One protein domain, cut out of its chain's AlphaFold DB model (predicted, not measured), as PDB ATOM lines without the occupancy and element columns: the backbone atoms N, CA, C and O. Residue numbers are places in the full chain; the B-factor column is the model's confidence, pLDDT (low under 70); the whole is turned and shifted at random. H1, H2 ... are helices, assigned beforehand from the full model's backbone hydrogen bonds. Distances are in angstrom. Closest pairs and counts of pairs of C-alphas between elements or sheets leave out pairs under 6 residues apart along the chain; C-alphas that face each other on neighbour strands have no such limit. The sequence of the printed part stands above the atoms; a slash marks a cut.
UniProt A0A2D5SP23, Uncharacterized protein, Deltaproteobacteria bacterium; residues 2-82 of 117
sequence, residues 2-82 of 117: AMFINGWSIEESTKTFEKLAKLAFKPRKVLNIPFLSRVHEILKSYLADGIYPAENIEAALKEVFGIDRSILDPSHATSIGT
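Overview. This is residues 2 to 82 of the 117 residues of an uncharacterized protein of Deltaproteobacteria bacterium (UniProt A0A2D5SP23). A rod with a two-helix body: H2 and H4 run opposite ways as a narrow V, closest where H2 ends and H4 begins, with short H1 at the V's wide end and H5 on H1. At the other end of the rod, H3 and the long link before it make an arm, from which residues 32 to 37 stick out. The printed part has 81 residues with five named helices, H1 to H5 in order along the chain, and no named strand; the class is all helix. It is only just loose, close to extended, with a radius of gyration of the C-alphas of 17.5 A and spans of 57 by 25 by 18 A.

Arrangement. H2, residues 10 to 24, touches H4, residues 54 to 65, at a shallow tilt of 23 degrees, opposite ways. H2 touches H4 with residues 20 to 24 alone, and H4 touches H2 with residues 56 to 60 alone; the closest C-alphas of the two, those of Ala 24 and Ile 57, are 4.5 A apart. H1, residues 2 to 6, only just touches H2, with 3 pairs of C-alphas within 8 A; the closest are Met 3 and Ser 13, 6.0 A apart. H1 touches H4 through residues 64 to 65 of H4 alone, with the C-alphas of Ala 2 and Val 64 closest at 7.2 A. H5, residues 76 to 79, touches H1, with the C-alphas of Phe 4 and Ala 77 closest at 4.9 A. H3, residues 38 to 48, touches no helix. Every O i to N i+4 pair is within hydrogen-bond range in H1, H2 and H3, and 7 of 8 are in H4; H5 is too short for such a pair.

Along the chain. H2 is 20.2 A long, from C-alpha 10 at (48.090, 0.639, -42.688) to C-alpha 24. H4 measures 16.2 A and H3 15.3 A; H3 begins at C-alpha 38, (19.703, 13.290, -19.685). H1 and H5 are short, and H5 ends at C-alpha 79, (54.823, 12.835, -54.137).

Size, cuts and confidence. The C-alphas farthest apart, those of Phe 35 and Ile 80, are 57.2 A apart. The printed part has no cut. The link from H2 to H3 is long, with 13 residues. Residues 30 to 49 have pLDDT under 70.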
ATOM      1  N   ALA A   2      45.573   9.905 -43.104       86.00
ATOM      2  CA  ALA A   2      46.964   9.892 -42.612       86.00
ATOM      3  C   ALA A   2      47.916   9.009 -43.442       86.00
ATOM      4  O   ALA A   2      48.989   9.469 -43.802       86.00
ATOM      5  N   MET A   3      47.475   7.813 -43.852       92.44
ATOM      6  CA  MET A   3      48.218   6.930 -44.765       92.44
ATOM      7  C   MET A   3      48.741   7.659 -46.015       92.44
ATOM      8  O   MET A   3      49.910   7.553 -46.355       92.44
ATOM      9  N   PHE A   4      47.902   8.471 -46.666       91.25
ATOM     10  CA  PHE A   4      48.288   9.182 -47.886       91.25
ATOM     11  C   PHE A   4      49.006  10.500 -47.600       91.25
ATOM     12  O   PHE A   4      49.970  10.816 -48.276       91.25
ATOM     13  N   ILE A   5      48.566  11.282 -46.613       91.00
ATOM     14  CA  ILE A   5      49.170  12.596 -46.332       91.00
ATOM     15  C   ILE A   5      50.550  12.453 -45.669       91.00
ATOM     16  O   ILE A   5      51.488  13.157 -46.049       91.00
ATOM     17  N   ASN A   6      50.687  11.511 -44.731       92.62
ATOM     18  CA  ASN A   6      51.907  11.280 -43.954       92.62
ATOM     19  C   ASN A   6      52.750  10.103 -44.470       92.62
ATOM     20  O   ASN A   6      53.876   9.941 -44.013       92.62
ATOM     21  N   GLY A   7      52.236   9.284 -45.395       93.25
ATOM     22  CA  GLY A   7      52.960   8.115 -45.915       93.25
ATOM     23  C   GLY A   7      53.090   6.964 -44.916       93.25
ATOM     24  O   GLY A   7      54.012   6.164 -45.024       93.25
ATOM     25  N   TRP A   8      52.205   6.900 -43.922       95.06
ATOM     26  CA  TRP A   8      52.210   5.842 -42.911       95.06
ATOM     27  C   TRP A   8      51.743   4.507 -43.468       95.06
ATOM     28  O   TRP A   8      50.924   4.466 -44.388       95.06
ATOM     29  N   SER A   9      52.180   3.418 -42.838       95.69
ATOM     30  CA  SER A   9      51.623   2.098 -43.125       95.69
ATOM     31  C   SER A   9      50.154   1.993 -42.677       95.69
ATOM     32  O   SER A   9      49.623   2.843 -41.940       95.69
ATOM     33  N   ILE A  10      49.467   0.933 -43.114       94.19
ATOM     34  CA  ILE A  10      48.090   0.639 -42.688       94.19
ATOM     35  C   ILE A  10      48.056   0.362 -41.180       94.19
ATOM     36  O   ILE A  10      47.162   0.841 -40.476       94.19
ATOM     37  N   GLU A  11      49.044  -0.368 -40.671       96.12
ATOM     38  CA  GLU A  11      49.171  -0.751 -39.266       96.12
ATOM     39  C   GLU A  11      49.385   0.482 -38.381       96.12
ATOM     40  O   GLU A  11      48.683   0.666 -37.383       96.12
ATOM     41  N   GLU A  12      50.299   1.374 -38.776       95.38
ATOM     42  CA  GLU A  12      50.562   2.635 -38.072       95.38
ATOM     43  C   GLU A  12      49.337   3.554 -38.081       95.38
ATOM     44  O   GLU A  12      48.963   4.118 -37.046       95.38
ATOM     45  N   SER A  13      48.671   3.661 -39.235       94.06
ATOM     46  CA  SER A  13      47.442   4.443 -39.385       94.06
ATOM     47  C   SER A  13      46.324   3.907 -38.494       94.06
ATOM     48  O   SER A  13      45.641   4.691 -37.836       94.06
ATOM     49  N   THR A  14      46.156   2.586 -38.432       95.56
ATOM     50  CA  THR A  14      45.116   1.929 -37.628       95.56
ATOM     51  C   THR A  14      45.366   2.129 -36.139       95.56
ATOM     52  O   THR A  14      44.479   2.581 -35.413       95.56
ATOM     53  N   LYS A  15      46.598   1.874 -35.686       95.81
ATOM     54  CA  LYS A  15      47.001   2.064 -34.288       95.81
ATOM     55  C   LYS A  15      46.812   3.514 -33.842       95.81
ATOM     56  O   LYS A  15      46.297   3.777 -32.754       95.81
ATOM     57  N   THR A  16      47.217   4.459 -34.685       95.06
ATOM     58  CA  THR A  16      47.103   5.887 -34.373       95.06
ATOM     59  C   THR A  16      45.649   6.341 -34.382       95.06
ATOM     60  O   THR A  16      45.230   7.052 -33.471       95.06
ATOM     61  N   PHE A  17      44.846   5.875 -35.341       94.06
ATOM     62  CA  PHE A  17      43.413   6.154 -35.375       94.06
ATOM     63  C   PHE A  17      42.709   5.691 -34.095       94.06
ATOM     64  O   PHE A  17      41.960   6.465 -33.504       94.06
ATOM     65  N   GLU A  18      42.990   4.476 -33.615       96.19
ATOM     66  CA  GLU A  18      42.381   3.960 -32.385       96.19
ATOM     67  C   GLU A  18      42.743   4.817 -31.161       96.19
ATOM     68  O   GLU A  18      41.873   5.168 -30.356       96.19
ATOM     69  N   LYS A  19      44.022   5.193 -31.030       95.81
ATOM     70  CA  LYS A  19      44.497   6.079 -29.956       95.81
ATOM     71  C   LYS A  19      43.748   7.414 -29.981       95.81
ATOM     72  O   LYS A  19      43.250   7.862 -28.950       95.81
ATOM     73  N   LEU A  20      43.652   8.034 -31.152       95.06
ATOM     74  CA  LEU A  20      43.054   9.356 -31.313       95.06
ATOM     75  C   LEU A  20      41.543   9.334 -31.161       95.06
ATOM     76  O   LEU A  20      40.996  10.244 -30.553       95.06
ATOM     77  N   ALA A  21      40.866   8.283 -31.622       94.62
ATOM     78  CA  ALA A  21      39.431   8.123 -31.425       94.62
ATOM     79  C   ALA A  21      39.073   8.124 -29.930       94.62
ATOM     80  O   ALA A  21      38.122   8.789 -29.521       94.62
ATOM     81  N   LYS A  22      39.876   7.456 -29.089       94.19
ATOM     82  CA  LYS A  22      39.685   7.455 -27.626       94.19
ATOM     83  C   LYS A  22      39.864   8.843 -26.998       94.19
ATOM     84  O   LYS A  22      39.231   9.134 -25.985       94.19
ATOM     85  N   LEU A  23      40.721   9.684 -27.578       91.94
ATOM     86  CA  LEU A  23      40.961  11.052 -27.110       91.94
ATOM     87  C   LEU A  23      39.879  12.018 -27.611       91.94
ATOM     88  O   LEU A  23      39.284  12.740 -26.812       91.94
ATOM     89  N   ALA A  24      39.587  11.981 -28.911       92.56
ATOM     90  CA  ALA A  24      38.636  12.850 -29.591       92.56
ATOM     91  C   ALA A  24      37.200  12.635 -29.089       92.56
ATOM     92  O   ALA A  24      36.506  13.592 -28.751       92.56
ATOM     93  N   PHE A  25      36.768  11.377 -28.965       90.50
ATOM     94  CA  PHE A  25      35.386  11.027 -28.622       90.50
ATOM     95  C   PHE A  25      35.165  10.796 -27.128       90.50
ATOM     96  O   PHE A  25      34.306  10.010 -26.724       90.50
ATOM     97  N   LYS A  26      35.922  11.495 -26.279       88.12
ATOM     98  CA  LYS A  26      35.665  11.521 -24.841       88.12
ATOM     99  C   LYS A  26      34.493  12.473 -24.557       88.12
ATOM    100  O   LYS A  26      34.651  13.677 -24.764       88.12
ATOM    101  N   PRO A  27      33.333  11.978 -24.080       80.25
ATOM    102  CA  PRO A  27      32.182  12.835 -23.816       80.25
ATOM    103  C   PRO A  27      32.500  13.882 -22.748       80.25
ATOM    104  O   PRO A  27      33.298  13.631 -21.832       80.25
ATOM    105  N   ARG A  28      31.844  15.043 -22.830       74.06
ATOM    106  CA  ARG A  28      31.945  16.073 -21.788       74.06
ATOM    107  C   ARG A  28      31.475  15.480 -20.453       74.06
ATOM    108  O   ARG A  28      30.422  14.848 -20.390       74.06
ATOM    109  N   LYS A  29      32.259  15.658 -19.381       70.44
ATOM    110  CA  LYS A  29      31.839  15.260 -18.028       70.44
ATOM    111  C   LYS A  29      30.700  16.175 -17.603       70.44
ATOM    112  O   LYS A  29      30.926  17.318 -17.222       70.44
ATOM    113  N   VAL A  30      29.487  15.668 -17.710       60.22
ATOM    114  CA  VAL A  30      28.303  16.309 -17.163       60.22
ATOM    115  C   VAL A  30      28.339  16.174 -15.646       60.22
ATOM    116  O   VAL A  30      28.595  15.090 -15.111       60.22
ATOM    117  N   LEU A  31      28.187  17.300 -14.943       57.19
ATOM    118  CA  LEU A  31      27.961  17.279 -13.504       57.19
ATOM    119  C   LEU A  31      26.721  16.419 -13.288       57.19
ATOM    120  O   LEU A  31      25.663  16.719 -13.828       57.19
ATOM    121  N   ASN A  32      26.877  15.333 -12.538       55.78
ATOM    122  CA  ASN A  32      25.801  14.405 -12.231       55.78
ATOM    123  C   ASN A  32      24.862  15.093 -11.223       55.78
ATOM    124  O   ASN A  32      24.908  14.820 -10.026       55.78
ATOM    125  N   ILE A  33      24.110  16.092 -11.693       57.50
ATOM    126  CA  ILE A  33      23.165  16.856 -10.889       57.50
ATOM    127  C   ILE A  33      21.913  15.986 -10.795       57.50
ATOM    128  O   ILE A  33      21.253  15.773 -11.819       57.50
ATOM    129  N   PRO A  34      21.560  15.465  -9.607       52.50
ATOM    130  CA  PRO A  34      20.273  14.807  -9.453       52.50
ATOM    131  C   PRO A  34      19.198  15.830  -9.851       52.50
ATOM    132  O   PRO A  34      19.272  16.974  -9.415       52.50
ATOM    133  N   PHE A  35      18.250  15.426 -10.703       55.94
ATOM    134  CA  PHE A  35      17.122  16.204 -11.265       55.94
ATOM    135  C   PHE A  35      17.270  16.866 -12.649       55.94
ATOM    136  O   PHE A  35      16.231  17.198 -13.224       55.94
ATOM    137  N   LEU A  36      18.455  16.994 -13.265       57.25
ATOM    138  CA  LEU A  36      18.510  17.363 -14.693       57.25
ATOM    139  C   LEU A  36      18.396  16.103 -15.560       57.25
ATOM    140  O   LEU A  36      19.225  15.201 -15.484       57.25
ATOM    141  N   SER A  37      17.346  16.014 -16.382       64.56
ATOM    142  CA  SER A  37      17.167  14.853 -17.253       64.56
ATOM    143  C   SER A  37      18.272  14.810 -18.312       64.56
ATOM    144  O   SER A  37      18.638  15.825 -18.907       64.56
ATOM    145  N   ARG A  38      18.754  13.600 -18.602       66.69
ATOM    146  CA  ARG A  38      19.703  13.290 -19.685       66.69
ATOM    147  C   ARG A  38      19.305  13.920 -21.031       66.69
ATOM    148  O   ARG A  38      20.163  14.243 -21.843       66.69
ATOM    149  N   VAL A  39      18.006  14.138 -21.253       68.50
ATOM    150  CA  VAL A  39      17.451  14.789 -22.451       68.50
ATOM    151  C   VAL A  39      17.811  16.275 -22.507       68.50
ATOM    152  O   VAL A  39      18.131  16.780 -23.577       68.50
ATOM    153  N   HIS A  40      17.811  16.974 -21.371       65.06
ATOM    154  CA  HIS A  40      18.158  18.394 -21.310       65.06
ATOM    155  C   HIS A  40      19.654  18.626 -21.579       65.06
ATOM    156  O   HIS A  40      20.030  19.611 -22.212       65.06
ATOM    157  N   GLU A  41      20.506  17.690 -21.158       64.69
ATOM    158  CA  GLU A  41      21.939  17.713 -21.470       64.69
ATOM    159  C   GLU A  41      22.220  17.399 -22.939       64.69
ATOM    160  O   GLU A  41      23.011  18.098 -23.569       64.69
ATOM    161  N   ILE A  42      21.519  16.413 -23.514       64.88
ATOM    162  CA  ILE A  42      21.588  16.122 -24.952       64.88
ATOM    163  C   ILE A  42      21.145  17.350 -25.753       64.88
ATOM    164  O   ILE A  42      21.851  17.754 -26.672       64.88
ATOM    165  N   LEU A  43      20.043  17.998 -25.372       63.53
ATOM    166  CA  LEU A  43      19.529  19.175 -26.070       63.53
ATOM    167  C   LEU A  43      20.490  20.369 -25.980       63.53
ATOM    168  O   LEU A  43      20.744  21.023 -26.986       63.53
ATOM    169  N   LYS A  44      21.091  20.616 -24.809       63.00
ATOM    170  CA  LYS A  44      22.140  21.638 -24.655       63.00
ATOM    171  C   LYS A  44      23.382  21.312 -25.477       63.00
ATOM    172  O   LYS A  44      23.920  22.210 -26.108       63.00
ATOM    173  N   SER A  45      23.820  20.052 -25.505       59.56
ATOM    174  CA  SER A  45      24.949  19.643 -26.347       59.56
ATOM    175  C   SER A  45      24.633  19.829 -27.832       59.56
ATOM    176  O   SER A  45      25.456  20.366 -28.554       59.56
ATOM    177  N   TYR A  46      23.419  19.498 -28.276       60.78
ATOM    178  CA  TYR A  46      22.985  19.666 -29.662       60.78
ATOM    179  C   TYR A  46      22.906  21.141 -30.083       60.78
ATOM    180  O   TYR A  46      23.245  21.476 -31.210       60.78
ATOM    181  N   LEU A  47      22.467  22.017 -29.173       61.44
ATOM    182  CA  LEU A  47      22.315  23.450 -29.434       61.44
ATOM    183  C   LEU A  47      23.615  24.246 -29.279       61.44
ATOM    184  O   LEU A  47      23.732  25.299 -29.897       61.44
ATOM    185  N   ALA A  48      24.547  23.789 -28.437       57.88
ATOM    186  CA  ALA A  48      25.766  24.529 -28.144       57.88
ATOM    187  C   ALA A  48      26.937  24.101 -29.036       57.88
ATOM    188  O   ALA A  48      27.401  24.953 -29.771       57.88
ATOM    189  N   ASP A  49      27.392  22.834 -29.020       65.44
ATOM    190  CA  ASP A  49      28.672  22.443 -29.669       65.44
ATOM    191  C   ASP A  49      28.863  20.920 -29.924       65.44
ATOM    192  O   ASP A  49      29.972  20.437 -30.144       65.44
ATOM    193  N   GLY A  50      27.803  20.112 -29.884       73.38
ATOM    194  CA  GLY A  50      27.869  18.646 -29.955       73.38
ATOM    195  C   GLY A  50      28.199  17.950 -28.620       73.38
ATOM    196  O   GLY A  50      28.482  18.573 -27.598       73.38
ATOM    197  N   ILE A  51      28.116  16.611 -28.608       80.75
ATOM    198  CA  ILE A  51      28.362  15.759 -27.415       80.75
ATOM    199  C   ILE A  51      29.861  15.678 -27.072       80.75
ATOM    200  O   ILE A  51      30.247  15.460 -25.916       80.75
ATOM    201  N   TYR A  52      30.706  15.847 -28.088       84.69
ATOM    202  CA  TYR A  52      32.154  15.762 -27.986       84.69
ATOM    203  C   TYR A  52      32.751  17.166 -28.070       84.69
ATOM    204  O   TYR A  52      32.406  17.892 -29.000       84.69
ATOM    205  N   PRO A  53      33.638  17.553 -27.138       86.19
ATOM    206  CA  PRO A  53      34.317  18.842 -27.206       86.19
ATOM    207  C   PRO A  53      35.114  18.968 -28.513       86.19
ATOM    208  O   PRO A  53      35.933  18.093 -28.822       86.19
ATOM    209  N   ALA A  54      34.884  20.042 -29.272       88.69
ATOM    210  CA  ALA A  54      35.571  20.293 -30.539       88.69
ATOM    211  C   ALA A  54      37.094  20.380 -30.353       88.69
ATOM    212  O   ALA A  54      37.850  19.928 -31.210       88.69
ATOM    213  N   GLU A  55      37.541  20.858 -29.191       90.94
ATOM    214  CA  GLU A  55      38.951  21.017 -28.839       90.94
ATOM    215  C   GLU A  55      39.682  19.668 -28.798       90.94
ATOM    216  O   GLU A  55      40.843  19.578 -29.190       90.94
ATOM    217  N   ASN A  56      39.005  18.594 -28.374       92.75
ATOM    218  CA  ASN A  56      39.595  17.251 -28.355       92.75
ATOM    219  C   ASN A  56      39.781  16.708 -29.775       92.75
ATOM    220  O   ASN A  56      40.786  16.059 -30.068       92.75
ATOM    221  N   ILE A  57      38.803  16.961 -30.651       93.00
ATOM    222  CA  ILE A  57      38.856  16.552 -32.057       93.00
ATOM    223  C   ILE A  57      39.959  17.340 -32.771       93.00
ATOM    224  O   ILE A  57      40.786  16.752 -33.465       93.00
ATOM    225  N   GLU A  58      40.020  18.654 -32.555       93.44
ATOM    226  CA  GLU A  58      41.047  19.525 -33.121       93.44
ATOM    227  C   GLU A  58      42.450  19.134 -32.641       93.44
ATOM    228  O   GLU A  58      43.358  18.995 -33.459       93.44
ATOM    229  N   ALA A  59      42.633  18.886 -31.341       94.81
ATOM    230  CA  ALA A  59      43.909  18.432 -30.792       94.81
ATOM    231  C   ALA A  59      44.353  17.097 -31.409       94.81
ATOM    232  O   ALA A  59      45.513  16.955 -31.795       94.81
ATOM    233  N   ALA A  60      43.428  16.144 -31.564       95.00
ATOM    234  CA  ALA A  60      43.712  14.860 -32.197       95.00
ATOM    235  C   ALA A  60      44.118  15.008 -33.675       95.00
ATOM    236  O   ALA A  60      45.018  14.312 -34.146       95.00
ATOM    237  N   LEU A  61      43.486  15.927 -34.411       94.19
ATOM    238  CA  LEU A  61      43.860  16.230 -35.794       94.19
ATOM    239  C   LEU A  61      45.233  16.912 -35.871       94.19
ATOM    240  O   LEU A  61      46.058  16.509 -36.692       94.19
ATOM    241  N   LYS A  62      45.511  17.882 -34.992       95.25
ATOM    242  CA  LYS A  62      46.810  18.572 -34.914       95.25
ATOM    243  C   LYS A  62      47.956  17.626 -34.564       95.25
ATOM    244  O   LYS A  62      49.043  17.778 -35.115       95.25
ATOM    245  N   GLU A  63      47.715  16.625 -33.713       94.50
ATOM    246  CA  GLU A  63      48.704  15.586 -33.384       94.50
ATOM    247  C   GLU A  63      49.151  14.798 -34.631       94.50
ATOM    248  O   GLU A  63      50.311  14.406 -34.726       94.50
ATOM    249  N   VAL A  64      48.260  14.589 -35.609       93.75
ATOM    250  CA  VAL A  64      48.554  13.800 -36.822       93.75
ATOM    251  C   VAL A  64      49.050  14.647 -37.980       93.75
ATOM    252  O   VAL A  64      49.958  14.234 -38.702       93.75
ATOM    253  N   PHE A  65      48.400  15.780 -38.223       92.62
ATOM    254  CA  PHE A  65      48.597  16.555 -39.445       92.62
ATOM    255  C   PHE A  65      49.480  17.785 -39.236       92.62
ATOM    256  O   PHE A  65      49.927  18.367 -40.221       92.62
ATOM    257  N   GLY A  66      49.803  18.136 -37.990       92.81
ATOM    258  CA  GLY A  66      50.498  19.372 -37.643       92.81
ATOM    259  C   GLY A  66      49.528  20.525 -37.385       92.81
ATOM    260  O   GLY A  66      48.343  20.450 -37.706       92.81
ATOM    261  N   ILE A  67      50.036  21.588 -36.759       92.56
ATOM    262  CA  ILE A  67      49.223  22.728 -36.306       92.56
ATOM    263  C   ILE A  67      48.875  23.664 -37.469       92.56
ATOM    264  O   ILE A  67      47.715  24.025 -37.625       92.56
ATOM    265  N   ASP A  68      49.863  23.988 -38.304       90.50
ATOM    266  CA  ASP A  68      49.751  25.013 -39.351       90.50
ATOM    267  C   ASP A  68      49.848  24.421 -40.765       90.50
ATOM    268  O   ASP A  68      50.281  25.085 -41.704       90.50
ATOM    269  N   ARG A  69      49.483  23.142 -40.923       89.75
ATOM    270  CA  ARG A  69      49.573  22.444 -42.211       89.75
ATOM    271  C   ARG A  69      48.323  22.664 -43.056       89.75
ATOM    272  O   ARG A  69      47.215  22.314 -42.649       89.75
ATOM    273  N   SER A  70      48.514  23.152 -44.275       90.88
ATOM    274  CA  SER A  70      47.481  23.237 -45.303       90.88
ATOM    275  C   SER A  70      47.339  21.921 -46.071       90.88
ATOM    276  O   SER A  70      48.301  21.182 -46.282       90.88
ATOM    277  N   ILE A  71      46.132  21.642 -46.575       90.38
ATOM    278  CA  ILE A  71      45.874  20.503 -47.474       90.38
ATOM    279  C   ILE A  71      46.634  20.620 -48.808       90.38
ATOM    280  O   ILE A  71      46.849  19.612 -49.479       90.38
ATOM    281  N   LEU A  72      47.039  21.838 -49.183       91.19
ATOM    282  CA  LEU A  72      47.798  22.131 -50.402       91.19
ATOM    283  C   LEU A  72      49.315  22.050 -50.204       91.19
ATOM    284  O   LEU A  72      50.056  22.100 -51.187       91.19
ATOM    285  N   ASP A  73      49.786  21.926 -48.961       91.94
ATOM    286  CA  ASP A  73      51.215  21.811 -48.694       91.94
ATOM    287  C   ASP A  73      51.766  20.494 -49.256       91.94
ATOM    288  O   ASP A  73      51.054  19.478 -49.295       91.94
ATOM    289  N   PRO A  74      53.055  20.458 -49.647       90.38
ATOM    290  CA  PRO A  74      53.708  19.224 -50.051       90.38
ATOM    291  C   PRO A  74      53.469  18.095 -49.035       90.38
ATOM    292  O   PRO A  74      53.654  18.234 -47.822       90.38
ATOM    293  N   SER A  75      53.014  16.954 -49.539       92.25
ATOM    294  CA  SER A  75      52.683  15.776 -48.739       92.25
ATOM    295  C   SER A  75      53.102  14.507 -49.462       92.25
ATOM    296  O   SER A  75      53.432  14.537 -50.654       92.25
ATOM    297  N   HIS A  76      53.067  13.376 -48.755       94.38
ATOM    298  CA  HIS A  76      53.355  12.097 -49.393       94.38
ATOM    299  C   HIS A  76      52.379  11.830 -50.550       94.38
ATOM    300  O   HIS A  76      52.811  11.433 -51.628       94.38
ATOM    301  N   ALA A  77      51.102  12.188 -50.389       92.19
ATOM    302  CA  ALA A  77      50.083  12.076 -51.426       92.19
ATOM    303  C   ALA A  77      50.497  12.806 -52.711       92.19
ATOM    304  O   ALA A  77      50.412  12.228 -53.791       92.19
ATOM    305  N   THR A  78      51.019  14.031 -52.592       92.00
ATOM    306  CA  THR A  78      51.526  14.799 -53.737       92.00
ATOM    307  C   THR A  78      52.712  14.095 -54.400       92.00
ATOM    308  O   THR A  78      52.761  14.021 -55.624       92.00
ATOM    309  N   SER A  79      53.631  13.523 -53.611       92.31
ATOM    310  CA  SER A  79      54.823  12.835 -54.137       92.31
ATOM    311  C   SER A  79      54.505  11.585 -54.967       92.31
ATOM    312  O   SER A  79      55.222  11.288 -55.916       92.31
ATOM    313  N   ILE A  80      53.404  10.892 -54.657       93.81
ATOM    314  CA  ILE A  80      52.955   9.688 -55.376       93.81
ATOM    315  C   ILE A  80      51.810   9.972 -56.364       93.81
ATOM    316  O   ILE A  80      51.186   9.043 -56.875       93.81
ATOM    317  N   GLY A  81      51.471  11.245 -56.597       91.31
ATOM    318  CA  GLY A  81      50.380  11.646 -57.493       91.31
ATOM    319  C   GLY A  81      48.967  11.303 -56.994       91.31
ATOM    320  O   GLY A  81      48.013  11.333 -57.773       91.31
ATOM    321  N   THR A  82      48.799  10.986 -55.708       92.62
ATOM    322  CA  THR A  82      47.495  10.681 -55.107       92.62
ATOM    323  C   THR A  82      46.689  11.952 -54.852       92.62
ATOM    324  O   THR A  82      47.136  12.885 -54.180       92.62
TER     325      THR A  82